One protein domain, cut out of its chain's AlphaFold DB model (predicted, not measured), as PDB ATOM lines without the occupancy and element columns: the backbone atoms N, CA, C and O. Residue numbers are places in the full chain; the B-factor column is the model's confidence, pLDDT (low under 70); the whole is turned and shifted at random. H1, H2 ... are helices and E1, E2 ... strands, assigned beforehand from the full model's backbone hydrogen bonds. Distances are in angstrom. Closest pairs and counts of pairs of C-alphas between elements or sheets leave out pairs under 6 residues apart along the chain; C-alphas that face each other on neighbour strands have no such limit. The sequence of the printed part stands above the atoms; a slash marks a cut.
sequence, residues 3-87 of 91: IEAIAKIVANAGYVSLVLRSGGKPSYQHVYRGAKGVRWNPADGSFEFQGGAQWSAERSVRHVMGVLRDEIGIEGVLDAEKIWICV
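This is residues 3 to 87 of the 91 residues of the protein "Hfx_Cass5 domain-containing protein" of Oxalobacteraceae bacterium OM1 (UniProt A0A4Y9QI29). A strongly twisted sheet of five strands has one long helix, H2, packed slantwise over one of its faces, making two layers. At one edge of the sheet E1 and E5 run side by side and both bend sharply; near the other edge the small helix H1 grazes the sheet beside E3. The printed part has 85 residues, with named elements in the order E1, E2, H1, E3, E4, H2, E5. The sheet runs E3, E4, E2, E1, E5 and is mixed; the class is mixed, helices and strands. The whole is compact and rounded, with a radius of gyration of the C-alphas of 11.6 A and spans of 31 by 30 by 22 A.

E1, residues 3 to 12, bends by 68 degrees at residue 7. E2, residues 15 to 20, is its antiparallel neighbour at 151 degrees and forms a hairpin with it; N 10 and O 17 are 3.0 A apart, within hydrogen-bond range. H1, residues 26 to 30, only grazes the sheet; its 1 O i to N i+4 pair is out of range, while 2 of 2 O i to N i+3 pairs are within range. E3, residues 38 to 41, is an edge strand; its closest C-alpha pair with H1 is Trp 40 and Gln 29, 5.7 A. E4, residues 46 to 50, forms a hairpin with E3, with N 39 and O 48 at 2.8 A, and is antiparallel to E2, with N 18 and O 47 at 2.8 A. H2, residues 57 to 72, has every O i to N i+4 pair within hydrogen-bond range. It is on the sheet at a height of 6.5 A and runs slantwise to the strands, at 51 degrees to E2 on the local plane. The closest C-alphas of H2 and E2 are those of Ser 60 and Val 16, 6.0 A. H2 and H1 are only just apart, at 8.3 A. E5, residues 74 to 86, is the other edge strand and bends by 99 degrees at residue 81. It is parallel to E1, with N 6 and O 77 at 2.8 A and N 85 and O 9 at 3.2 A. Two split strand-helix-strand units, each of two strands of the sheet that are not neighbours, with a helix between them along the chain, have right-handed crossovers: E2, H1, E3, with E4 between the two strands in the sheet, and E4, H2, E5, with E2 and E1 between them.

E1 begins at C-alpha 3 (-40.618, 38.883, -24.929) and spans 24.8 A. E2 spans 16.6 A and E4 13.1 A. H2 spans 21.3 A from C-alpha 57 (-26.549, 31.916, -8.608). E5 spans 24.0 A and ends at C-alpha 86 (-23.535, 39.460, -7.273).

The two C-alphas farthest apart, those of Arg 33 and Glu 81, are 32.4 A apart. The printed part has no cut, and no link is long. The mean pLDDT of the printed part is 83.2; residues 32 to 34 and 80 to 87 are under 70.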
ATOM      1  N   ILE A   3     -42.017  38.522 -25.171       88.38
ATOM      2  CA  ILE A   3     -40.618  38.883 -24.929       88.38
ATOM      3  C   ILE A   3     -40.592  39.971 -23.864       88.38
ATOM      4  O   ILE A   3     -41.251  40.997 -24.019       88.38
ATOM      5  N   GLU A   4     -39.810  39.755 -22.811       88.88
ATOM      6  CA  GLU A   4     -39.647  40.708 -21.715       88.88
ATOM      7  C   GLU A   4     -38.169  41.052 -21.530       88.88
ATOM      8  O   GLU A   4     -37.313  40.171 -21.427       88.88
ATOM      9  N   ALA A   5     -37.860  42.348 -21.481       89.44
ATOM     10  CA  ALA A   5     -36.501  42.815 -21.240       89.44
ATOM     11  C   ALA A   5     -36.171  42.743 -19.744       89.44
ATOM     12  O   ALA A   5     -36.899  43.280 -18.910       89.44
ATOM     13  N   ILE A   6     -35.049  42.112 -19.400       89.25
ATOM     14  CA  ILE A   6     -34.554  42.017 -18.025       89.25
ATOM     15  C   ILE A   6     -33.668  43.226 -17.744       89.25
ATOM     16  O   ILE A   6     -32.563  43.330 -18.278       89.25
ATOM     17  N   ALA A   7     -34.149  44.114 -16.876       88.88
ATOM     18  CA  ALA A   7     -33.434  45.321 -16.472       88.88
ATOM     19  C   ALA A   7     -32.329  45.023 -15.451       88.88
ATOM     20  O   ALA A   7     -31.267  45.646 -15.469       88.88
ATOM     21  N   LYS A   8     -32.570  44.076 -14.539       88.12
ATOM     22  CA  LYS A   8     -31.645  43.781 -13.440       88.12
ATOM     23  C   LYS A   8     -31.728  42.321 -13.026       88.12
ATOM     24  O   LYS A   8     -32.813  41.750 -12.941       88.12
ATOM     25  N   ILE A   9     -30.566  41.750 -12.719       88.94
ATOM     26  CA  ILE A   9     -30.447  40.418 -12.126       88.94
ATOM     27  C   ILE A   9     -29.765  40.564 -10.775       88.94
ATOM     28  O   ILE A   9     -28.620  41.019 -10.687       88.94
ATOM     29  N   VAL A  10     -30.477  40.166  -9.727       88.44
ATOM     30  CA  VAL A  10     -29.915  39.975  -8.390       88.44
ATOM     31  C   VAL A  10     -29.857  38.481  -8.158       88.44
ATOM     32  O   VAL A  10     -30.888  37.818  -8.175       88.44
ATOM     33  N   ALA A  11     -28.663  37.938  -7.970       86.25
ATOM     34  CA  ALA A  11     -28.500  36.516  -7.716       86.25
ATOM     35  C   ALA A  11     -27.464  36.298  -6.615       86.25
ATOM     36  O   ALA A  11     -26.417  36.947  -6.589       86.25
ATOM     37  N   ASN A  12     -27.771  35.378  -5.708       82.12
ATOM     38  CA  ASN A  12     -26.885  34.914  -4.649       82.12
ATOM     39  C   ASN A  12     -27.019  33.383  -4.512       82.12
ATOM     40  O   ASN A  12     -27.734  32.732  -5.283       82.12
ATOM     41  N   ALA A  13     -26.298  32.786  -3.563       80.50
ATOM     42  CA  ALA A  13     -26.423  31.358  -3.288       80.50
ATOM     43  C   ALA A  13     -27.858  31.026  -2.847       80.50
ATOM     44  O   ALA A  13     -28.306  31.412  -1.769       80.50
ATOM     45  N   GLY A  14     -28.584  30.296  -3.690       79.81
ATOM     46  CA  GLY A  14     -29.934  29.847  -3.383       79.81
ATOM     47  C   GLY A  14     -31.064  30.832  -3.646       79.81
ATOM     48  O   GLY A  14     -32.211  30.426  -3.454       79.81
ATOM     49  N   TYR A  15     -30.800  32.056  -4.109       88.25
ATOM     50  CA  TYR A  15     -31.851  32.992  -4.508       88.25
ATOM     51  C   TYR A  15     -31.514  33.774  -5.781       88.25
ATOM     52  O   TYR A  15     -30.358  34.065  -6.098       88.25
ATOM     53  N   VAL A  16     -32.558  34.099  -6.535       91.25
ATOM     54  CA  VAL A  16     -32.489  34.987  -7.691       91.25
ATOM     55  C   VAL A  16     -33.752  35.836  -7.772       91.25
ATOM     56  O   VAL A  16     -34.845  35.350  -7.493       91.25
ATOM     57  N   SER A  17     -33.583  37.079  -8.209       91.75
ATOM     58  CA  SER A  17     -34.637  37.983  -8.649       91.75
ATOM     59  C   SER A  17     -34.280  38.551 -10.023       91.75
ATOM     60  O   SER A  17     -33.193  39.107 -10.227       91.75
ATOM     61  N   LEU A  18     -35.188  38.361 -10.980       91.12
ATOM     62  CA  LEU A  18     -35.120  38.895 -12.340       91.12
ATOM     63  C   LEU A  18     -36.125  40.035 -12.473       91.12
ATOM     64  O   LEU A  18     -37.326  39.792 -12.579       91.12
ATOM     65  N   VAL A  19     -35.636  41.270 -12.474       91.38
ATOM     66  CA  VAL A  19     -36.466  42.473 -12.593       91.38
ATOM     67  C   VAL A  19     -36.725  42.770 -14.065       91.38
ATOM     68  O   VAL A  19     -35.779  42.898 -14.852       91.38
ATOM     69  N   LEU A  20     -37.995  42.916 -14.433       90.75
ATOM     70  CA  LEU A  20     -38.396  43.268 -15.790       90.75
ATOM     71  C   LEU A  20     -38.363  44.782 -16.003       90.75
ATOM     72  O   LEU A  20     -38.824  45.548 -15.160       90.75
ATOM     73  N   ARG A  21     -37.889  45.227 -17.171       88.38
ATOM     74  CA  ARG A  21     -37.887  46.647 -17.567       88.38
ATOM     75  C   ARG A  21     -39.303  47.206 -17.698       88.38
ATOM     76  O   ARG A  21     -39.515  48.388 -17.455       88.38
ATOM     77  N   SER A  22     -40.261  46.361 -18.070       89.00
ATOM     78  CA  SER A  22     -41.676  46.721 -18.198       89.00
ATOM     79  C   SER A  22     -42.382  46.923 -16.852       89.00
ATOM     80  O   SER A  22     -43.473  47.485 -16.828       89.00
ATOM     81  N   GLY A  23     -41.803  46.438 -15.744       86.38
ATOM     82  CA  GLY A  23     -42.514  46.268 -14.472       86.38
ATOM     83  C   GLY A  23     -43.476  45.071 -14.457       86.38
ATOM     84  O   GLY A  23     -44.144  44.831 -13.454       86.38
ATOM     85  N   GLY A  24     -43.522  44.297 -15.546       87.62
ATOM     86  CA  GLY A  24     -44.378  43.133 -15.741       87.62
ATOM     87  C   GLY A  24     -45.858  43.448 -15.923       87.62
ATOM     88  O   GLY A  24     -46.276  44.593 -16.102       87.62
ATOM     89  N   LYS A  25     -46.675  42.391 -15.915       85.56
ATOM     90  CA  LYS A  25     -48.114  42.470 -16.188       85.56
ATOM     91  C   LYS A  25     -48.933  41.975 -15.002       85.56
ATOM     92  O   LYS A  25     -48.517  41.026 -14.334       85.56
ATOM     93  N   PRO A  26     -50.149  42.512 -14.789       80.62
ATOM     94  CA  PRO A  26     -51.050  42.014 -13.750       80.62
ATOM     95  C   PRO A  26     -51.318  40.509 -13.858       80.62
ATOM     96  O   PRO A  26     -51.482  39.838 -12.847       80.62
ATOM     97  N   SER A  27     -51.303  39.948 -15.072       82.06
ATOM     98  CA  SER A  27     -51.498  38.515 -15.314       82.06
ATOM     99  C   SER A  27     -50.408  37.627 -14.698       82.06
ATOM    100  O   SER A  27     -50.680  36.465 -14.395       82.06
ATOM    101  N   TYR A  28     -49.200  38.148 -14.455       85.38
ATOM    102  CA  TYR A  28     -48.081  37.373 -13.904       85.38
ATOM    103  C   TYR A  28     -48.292  36.975 -12.438       85.38
ATOM    104  O   TYR A  28     -47.685  36.019 -11.961       85.38
ATOM    105  N   GLN A  29     -49.228  37.612 -11.729       78.06
ATOM    106  CA  GLN A  29     -49.620  37.187 -10.381       78.06
ATOM    107  C   GLN A  29     -50.224  35.770 -10.345       78.06
ATOM    108  O   GLN A  29     -50.294  35.153  -9.286       78.06
ATOM    109  N   HIS A  30     -50.660  35.230 -11.488       76.38
ATOM    110  CA  HIS A  30     -51.310  33.918 -11.583       76.38
ATOM    111  C   HIS A  30     -50.342  32.753 -11.835       76.38
ATOM    112  O   HIS A  30     -50.780  31.623 -12.037       76.38
ATOM    113  N   VAL A  31     -49.033  32.988 -11.757       73.50
ATOM    114  CA  VAL A  31     -47.955  32.017 -12.047       73.50
ATOM    115  C   VAL A  31     -47.904  30.804 -11.076       73.50
ATOM    116  O   VAL A  31     -47.082  29.899 -11.192       73.50
ATOM    117  N   TYR A  32     -48.853  30.678 -10.149       61.50
ATOM    118  CA  TYR A  32     -48.725  29.909  -8.909       61.50
ATOM    119  C   TYR A  32     -49.017  28.394  -8.921       61.50
ATOM    120  O   TYR A  32     -49.263  27.829  -7.858       61.50
ATOM    121  N   ARG A  33     -48.940  27.672 -10.046       60.28
ATOM    122  CA  ARG A  33     -49.033  26.185  -9.998       60.28
ATOM    123  C   ARG A  33     -48.040  25.420 -10.875       60.28
ATOM    124  O   ARG A  33     -47.626  24.340 -10.469       60.28
ATOM    125  N   GLY A  34     -47.613  25.975 -12.009       62.84
ATOM    126  CA  GLY A  34     -46.630  25.338 -12.905       62.84
ATOM    127  C   GLY A  34     -45.183  25.780 -12.675       62.84
ATOM    128  O   GLY A  34     -44.246  25.079 -13.032       62.84
ATOM    129  N   ALA A  35     -44.967  26.914 -12.007       71.00
ATOM    130  CA  ALA A  35     -43.699  27.632 -12.089       71.00
ATOM    131  C   ALA A  35     -42.560  27.103 -11.198       71.00
ATOM    132  O   ALA A  35     -41.611  27.826 -10.925       71.00
ATOM    133  N   LYS A  36     -42.621  25.854 -10.711       82.12
ATOM    134  CA  LYS A  36     -41.502  25.157 -10.028       82.12
ATOM    135  C   LYS A  36     -40.777  26.009  -8.965       82.12
ATOM    136  O   LYS A  36     -39.547  26.027  -8.901       82.12
ATOM    137  N   GLY A  37     -41.547  26.727  -8.145       85.75
ATOM    138  CA  GLY A  37     -41.032  27.584  -7.070       85.75
ATOM    139  C   GLY A  37     -40.682  29.020  -7.476       85.75
ATOM    140  O   GLY A  37     -40.275  29.790  -6.611       85.75
ATOM    141  N   VAL A  38     -40.861  29.393  -8.746       89.56
ATOM    142  CA  VAL A  38     -40.768  30.779  -9.218       89.56
ATOM    143  C   VAL A  38     -42.035  31.537  -8.845       89.56
ATOM    144  O   VAL A  38     -43.152  31.040  -9.012       89.56
ATOM    145  N   ARG A  39     -41.857  32.748  -8.329       89.75
ATOM    146  CA  ARG A  39     -42.925  33.631  -7.866       89.75
ATOM    147  C   ARG A  39     -42.825  34.972  -8.569       89.75
ATOM    148  O   ARG A  39     -41.731  35.444  -8.851       89.75
ATOM    149  N   TRP A  40     -43.973  35.582  -8.838       90.94
ATOM    150  CA  TRP A  40     -44.031  36.973  -9.268       90.94
ATOM    151  C   TRP A  40     -44.106  37.887  -8.044       90.94
ATOM    152  O   TRP A  40     -44.996  37.711  -7.205       90.94
ATOM    153  N   ASN A  41     -43.193  38.848  -7.961       90.25
ATOM    154  CA  ASN A  41     -43.188  39.929  -6.987       90.25
ATOM    155  C   ASN A  41     -43.604  41.235  -7.693       90.25
ATOM    156  O   ASN A  41     -42.791  41.844  -8.395       90.25
ATOM    157  N   PRO A  42     -44.862  41.683  -7.519       89.06
ATOM    158  CA  PRO A  42     -45.370  42.881  -8.177       89.06
ATOM    159  C   PRO A  42     -44.809  44.184  -7.596       89.06
ATOM    160  O   PRO A  42     -44.900  45.206  -8.267       89.06
ATOM    161  N   ALA A  43     -44.252  44.176  -6.379       88.44
ATOM    162  CA  ALA A  43     -43.681  45.381  -5.773       88.44
ATOM    163  C   ALA A  43     -42.408  45.820  -6.508       88.44
ATOM    164  O   ALA A  43     -42.209  47.008  -6.747       88.44
ATOM    165  N   ASP A  44     -41.605  44.841  -6.923       86.62
ATOM    166  CA  ASP A  44     -40.332  45.066  -7.610       86.62
ATOM    167  C   ASP A  44     -40.401  44.761  -9.112       86.62
ATOM    168  O   ASP A  44     -39.392  44.852  -9.807       86.62
ATOM    169  N   GLY A  45     -41.571  44.353  -9.619       91.44
ATOM    170  CA  GLY A  45     -41.742  43.929 -11.009       91.44
ATOM    171  C   GLY A  45     -40.803  42.778 -11.382       91.44
ATOM    172  O   GLY A  45     -40.173  42.814 -12.444       91.44
ATOM    173  N   SER A  46     -40.652  41.791 -10.494       91.88
ATOM    174  CA  SER A  46     -39.615  40.767 -10.619       91.88
ATOM    175  C   SER A  46     -40.110  39.331 -10.480       91.88
ATOM    176  O   SER A  46     -41.078  39.036  -9.781       91.88
ATOM    177  N   PHE A  47     -39.411  38.418 -11.154       91.94
ATOM    178  CA  PHE A  47     -39.556  36.982 -10.954       91.94
ATOM    179  C   PHE A  47     -38.494  36.470  -9.997       91.94
ATOM    180  O   PHE A  47     -37.297  36.602 -10.253       91.94
ATOM    181  N   GLU A  48     -38.940  35.841  -8.919       91.94
ATOM    182  CA  GLU A  48     -38.088  35.412  -7.823       91.94
ATOM    183  C   GLU A  48     -38.087  33.900  -7.667       91.94
ATOM    184  O   GLU A  48     -39.107  33.235  -7.856       91.94
ATOM    185  N   PHE A  49     -36.948  33.352  -7.269       91.81
ATOM    186  CA  PHE A  49     -36.812  31.943  -6.936       91.81
ATOM    187  C   PHE A  49     -35.896  31.764  -5.737       91.81
ATOM    188  O   PHE A  49     -34.853  32.405  -5.641       91.81
ATOM    189  N   GLN A  50     -36.280  30.842  -4.856       89.19
ATOM    190  CA  GLN A  50     -35.527  30.474  -3.666       89.19
ATOM    191  C   GLN A  50     -35.297  28.955  -3.663       89.19
ATOM    192  O   GLN A  50     -36.162  28.179  -3.260       89.19
ATOM    193  N   GLY A  51     -34.133  28.528  -4.154       82.75
ATOM    194  CA  GLY A  51     -33.740  27.119  -4.284       82.75
ATOM    195  C   GLY A  51     -32.984  26.549  -3.078       82.75
ATOM    196  O   GLY A  51     -32.833  25.329  -2.964       82.75
ATOM    197  N   GLY A  52     -32.511  27.410  -2.170       81.19
ATOM    198  CA  GLY A  52     -31.679  27.028  -1.021       81.19
ATOM    199  C   GLY A  52     -30.194  26.846  -1.369       81.19
ATOM    200  O   GLY A  52     -29.801  26.936  -2.529       81.19
ATOM    201  N   ALA A  53     -29.360  26.570  -0.360       76.31
ATOM    202  CA  ALA A  53     -27.890  26.647  -0.443       76.31
ATOM    203  C   ALA A  53     -27.226  25.765  -1.525       76.31
ATOM    204  O   ALA A  53     -26.118  26.048  -1.964       76.31
ATOM    205  N   GLN A  54     -27.907  24.713  -1.988       82.00
ATOM    206  CA  GLN A  54     -27.422  23.821  -3.051       82.00
ATOM    207  C   GLN A  54     -27.481  24.430  -4.466       82.00
ATOM    208  O   GLN A  54     -26.968  23.841  -5.421       82.00
ATOM    209  N   TRP A  55     -28.140  25.580  -4.635       86.62
ATOM    210  CA  TRP A  55     -28.257  26.257  -5.923       86.62
ATOM    211  C   TRP A  55     -27.221  27.370  -6.052       86.62
ATOM    212  O   TRP A  55     -27.229  28.338  -5.294       86.62
ATOM    213  N   SER A  56     -26.365  27.272  -7.069       86.25
ATOM    214  CA  SER A  56     -25.527  28.401  -7.466       86.25
ATOM    215  C   SER A  56     -26.381  29.513  -8.082       86.25
ATOM    216  O   SER A  56     -27.424  29.243  -8.683       86.25
ATOM    217  N   ALA A  57     -25.907  30.757  -7.988       83.69
ATOM    218  CA  ALA A  57     -26.549  31.916  -8.608       83.69
ATOM    219  C   ALA A  57     -26.851  31.679 -10.101       83.69
ATOM    220  O   ALA A  57     -27.966  31.905 -10.565       83.69
ATOM    221  N   GLU A  58     -25.885  31.132 -10.844       84.69
ATOM    222  CA  GLU A  58     -26.054  30.808 -12.262       84.69
ATOM    223  C   GLU A  58     -27.148  29.758 -12.501       84.69
ATOM    224  O   GLU A  58     -27.982  29.914 -13.398       84.69
ATOM    225  N   ARG A  59     -27.175  28.694 -11.688       88.25
ATOM    226  CA  ARG A  59     -28.183  27.636 -11.803       88.25
ATOM    227  C   ARG A  59     -29.577  28.178 -11.495       88.25
ATOM    228  O   ARG A  59     -30.520  27.832 -12.204       88.25
ATOM    229  N   SER A  60     -29.696  29.049 -10.494       89.06
ATOM    230  CA  SER A  60     -30.943  29.736 -10.146       89.06
ATOM    231  C   SER A  60     -31.442  30.603 -11.302       89.06
ATOM    232  O   SER A  60     -32.591  30.460 -11.712       89.06
ATOM    233  N   VAL A  61     -30.576  31.434 -11.897       89.06
ATOM    234  CA  VAL A  61     -30.933  32.277 -13.054       89.06
ATOM    235  C   VAL A  61     -31.420  31.423 -14.224       89.06
ATOM    236  O   VAL A  61     -32.497  31.675 -14.762       89.06
ATOM    237  N   ARG A  62     -30.667  30.381 -14.602       89.50
ATOM    238  CA  ARG A  62     -31.052  29.485 -15.708       89.50
ATOM    239  C   ARG A  62     -32.388  28.789 -15.454       89.50
ATOM    240  O   ARG A  62     -33.173  28.644 -16.385       89.50
ATOM    241  N   HIS A  63     -32.652  28.378 -14.213       90.81
ATOM    242  CA  HIS A  63     -33.921  27.754 -13.839       90.81
ATOM    243  C   HIS A  63     -35.092  28.713 -13.970       90.81
ATOM    244  O   HIS A  63     -36.074  28.354 -14.611       90.81
ATOM    245  N   VAL A  64     -34.974  29.940 -13.454       90.38
ATOM    246  CA  VAL A  64     -36.042  30.937 -13.610       90.38
ATOM    247  C   VAL A  64     -36.290  31.226 -15.084       90.38
ATOM    248  O   VAL A  64     -37.423  31.108 -15.525       90.38
ATOM    249  N   MET A  65     -35.246  31.499 -15.868       89.62
ATOM    250  CA  MET A  65     -35.370  31.748 -17.313       89.62
ATOM    251  C   MET A  65     -36.043  30.585 -18.053       89.62
ATOM    252  O   MET A  65     -36.872  30.807 -18.935       89.62
ATOM    253  N   GLY A  66     -35.714  29.344 -17.684       90.56
ATOM    254  CA  GLY A  66     -36.365  28.152 -18.222       90.56
ATOM    255  C   GLY A  66     -37.842  28.076 -17.846       90.56
ATOM    256  O   GLY A  66     -38.677  27.870 -18.716       90.56
ATOM    257  N   VAL A  67     -38.181  28.319 -16.580       89.69
ATOM    258  CA  VAL A  67     -39.574  28.349 -16.111       89.69
ATOM    259  C   VAL A  67     -40.386  29.436 -16.817       89.69
ATOM    260  O   VAL A  67     -41.507  29.165 -17.239       89.69
ATOM    261  N   LEU A  68     -39.835  30.644 -16.975       88.44
ATOM    262  CA  LEU A  68     -40.505  31.731 -17.694       88.44
ATOM    263  C   LEU A  68     -40.887  31.290 -19.108       88.44
ATOM    264  O   LEU A  68     -42.037  31.453 -19.516       88.44
ATOM    265  N   ARG A  69     -39.950  30.667 -19.824       89.81
ATOM    266  CA  ARG A  69     -40.168  30.208 -21.195       89.81
ATOM    267  C   ARG A  69     -41.146  29.038 -21.262       89.81
ATOM    268  O   ARG A  69     -42.095  29.091 -22.039       89.81
ATOM    269  N   ASP A  70     -40.916  28.006 -20.460       87.75
ATOM    270  CA  ASP A  70     -41.573  26.707 -20.617       87.75
ATOM    271  C   ASP A  70     -42.967  26.674 -19.957       87.75
ATOM    272  O   ASP A  70     -43.867  26.012 -20.466       87.75
ATOM    273  N   GLU A  71     -43.167  27.402 -18.853       84.31
ATOM    274  CA  GLU A  71     -44.413  27.364 -18.063       84.31
ATOM    275  C   GLU A  71     -45.275  28.625 -18.235       84.31
ATOM    276  O   GLU A  71     -46.491  28.571 -18.059       84.31
ATOM    277  N   ILE A  72     -44.659  29.771 -18.555       83.31
ATOM    278  CA  ILE A  72     -45.347  31.075 -18.641       83.31
ATOM    279  C   ILE A  72     -45.386  31.595 -20.089       83.31
ATOM    280  O   ILE A  72     -46.230  32.421 -20.433       83.31
ATOM    281  N   GLY A  73     -44.519  31.087 -20.971       86.56
ATOM    282  CA  GLY A  73     -44.421  31.527 -22.363       86.56
ATOM    283  C   GLY A  73     -43.741  32.888 -22.535       86.56
ATOM    284  O   GLY A  73     -43.988  33.551 -23.549       86.56
ATOM    285  N   ILE A  74     -42.918  33.293 -21.562       87.81
ATOM    286  CA  ILE A  74     -42.126  34.527 -21.560       87.81
ATOM    287  C   ILE A  74     -40.669  34.196 -21.865       87.81
ATOM    288  O   ILE A  74     -40.017  33.440 -21.145       87.81
ATOM    289  N   GLU A  75     -40.125  34.821 -22.896       89.12
ATOM    290  CA  GLU A  75     -38.707  34.798 -23.199       89.12
ATOM    291  C   GLU A  75     -38.042  36.039 -22.599       89.12
ATOM    292  O   GLU A  75     -38.232  37.168 -23.056       89.12
ATOM    293  N   GLY A  76     -37.279  35.826 -21.525       83.88
ATOM    294  CA  GLY A  76     -36.478  36.874 -20.910       83.88
ATOM    295  C   GLY A  76     -35.290  37.216 -21.803       83.88
ATOM    296  O   GLY A  76     -34.392  36.392 -21.979       83.88
ATOM    297  N   VAL A  77     -35.255  38.429 -22.345       85.69
ATOM    298  CA  VAL A  77     -34.098  38.930 -23.088       85.69
ATOM    299  C   VAL A  77     -33.281  39.846 -22.207       85.69
ATOM    300  O   VAL A  77     -33.766  40.730 -21.505       85.69
ATOM    301  N   LEU A  78     -31.990  39.583 -22.221       79.94
ATOM    302  CA  LEU A  78     -31.010  40.317 -21.464       79.94
ATOM    303  C   LEU A  78     -30.770  41.669 -22.139       79.94
ATOM    304  O   LEU A  78     -30.193  41.709 -23.223       79.94
ATOM    305  N   ASP A  79     -31.191  42.751 -21.489       72.12
ATOM    306  CA  ASP A  79     -30.943  44.098 -21.995       72.12
ATOM    307  C   ASP A  79     -29.433  44.407 -21.992       72.12
ATOM    308  O   ASP A  79     -28.676  43.832 -21.202       72.12
ATOM    309  N   ALA A  80     -28.966  45.267 -22.893       57.06
ATOM    310  CA  ALA A  80     -27.539  45.547 -23.077       57.06
ATOM    311  C   ALA A  80     -26.933  46.368 -21.919       57.06
ATOM    312  O   ALA A  80     -25.728  46.306 -21.684       57.06
ATOM    313  N   GLU A  81     -27.761  47.080 -21.147       58.00
ATOM    314  CA  GLU A  81     -27.359  48.013 -20.076       58.00
ATOM    315  C   GLU A  81     -27.201  47.352 -18.683       58.00
ATOM    316  O   GLU A  81     -27.493  47.955 -17.651       58.00
ATOM    317  N   LYS A  82     -26.783  46.083 -18.617       61.72
ATOM    318  CA  LYS A  82     -26.926  45.265 -17.394       61.72
ATOM    319  C   LYS A  82     -26.184  45.788 -16.169       61.72
ATOM    320  O   LYS A  82     -24.972  45.982 -16.192       61.72
ATOM    321  N   ILE A  83     -26.882  45.726 -15.037       59.03
ATOM    322  CA  ILE A  83     -26.286  45.685 -13.701       59.03
ATOM    323  C   ILE A  83     -26.465  44.260 -13.155       59.03
ATOM    324  O   ILE A  83     -27.555  43.882 -12.720       59.03
ATOM    325  N   TRP A  84     -25.400  43.453 -13.196       66.00
ATOM    326  CA  TRP A  84     -25.326  42.209 -12.423       66.00
ATOM    327  C   TRP A  84     -24.866  42.555 -11.015       66.00
ATOM    328  O   TRP A  84     -23.733  42.993 -10.829       66.00
ATOM    329  N   ILE A  85     -25.733  42.352 -10.026       64.06
ATOM    330  CA  ILE A  85     -25.343  42.500  -8.624       64.06
ATOM    331  C   ILE A  85     -25.169  41.101  -8.051       64.06
ATOM    332  O   ILE A  85     -26.138  40.445  -7.669       64.06
ATOM    333  N   CYS A  86     -23.919  40.645  -8.024       62.28
ATOM    334  CA  CYS A  86     -23.535  39.460  -7.273       62.28
ATOM    335  C   CYS A  86     -23.318  39.906  -5.825       62.28
ATOM    336  O   CYS A  86     -22.344  40.602  -5.534       62.28
ATOM    337  N   VAL A  87     -24.257  39.590  -4.933       60.97
ATOM    338  CA  VAL A  87     -24.090  39.888  -3.506       60.97
ATOM    339  C   VAL A  87     -23.300  38.728  -2.900       60.97
ATOM    340  O   VAL A  87     -23.798  37.599  -2.941       60.97
TER     341      VAL A  87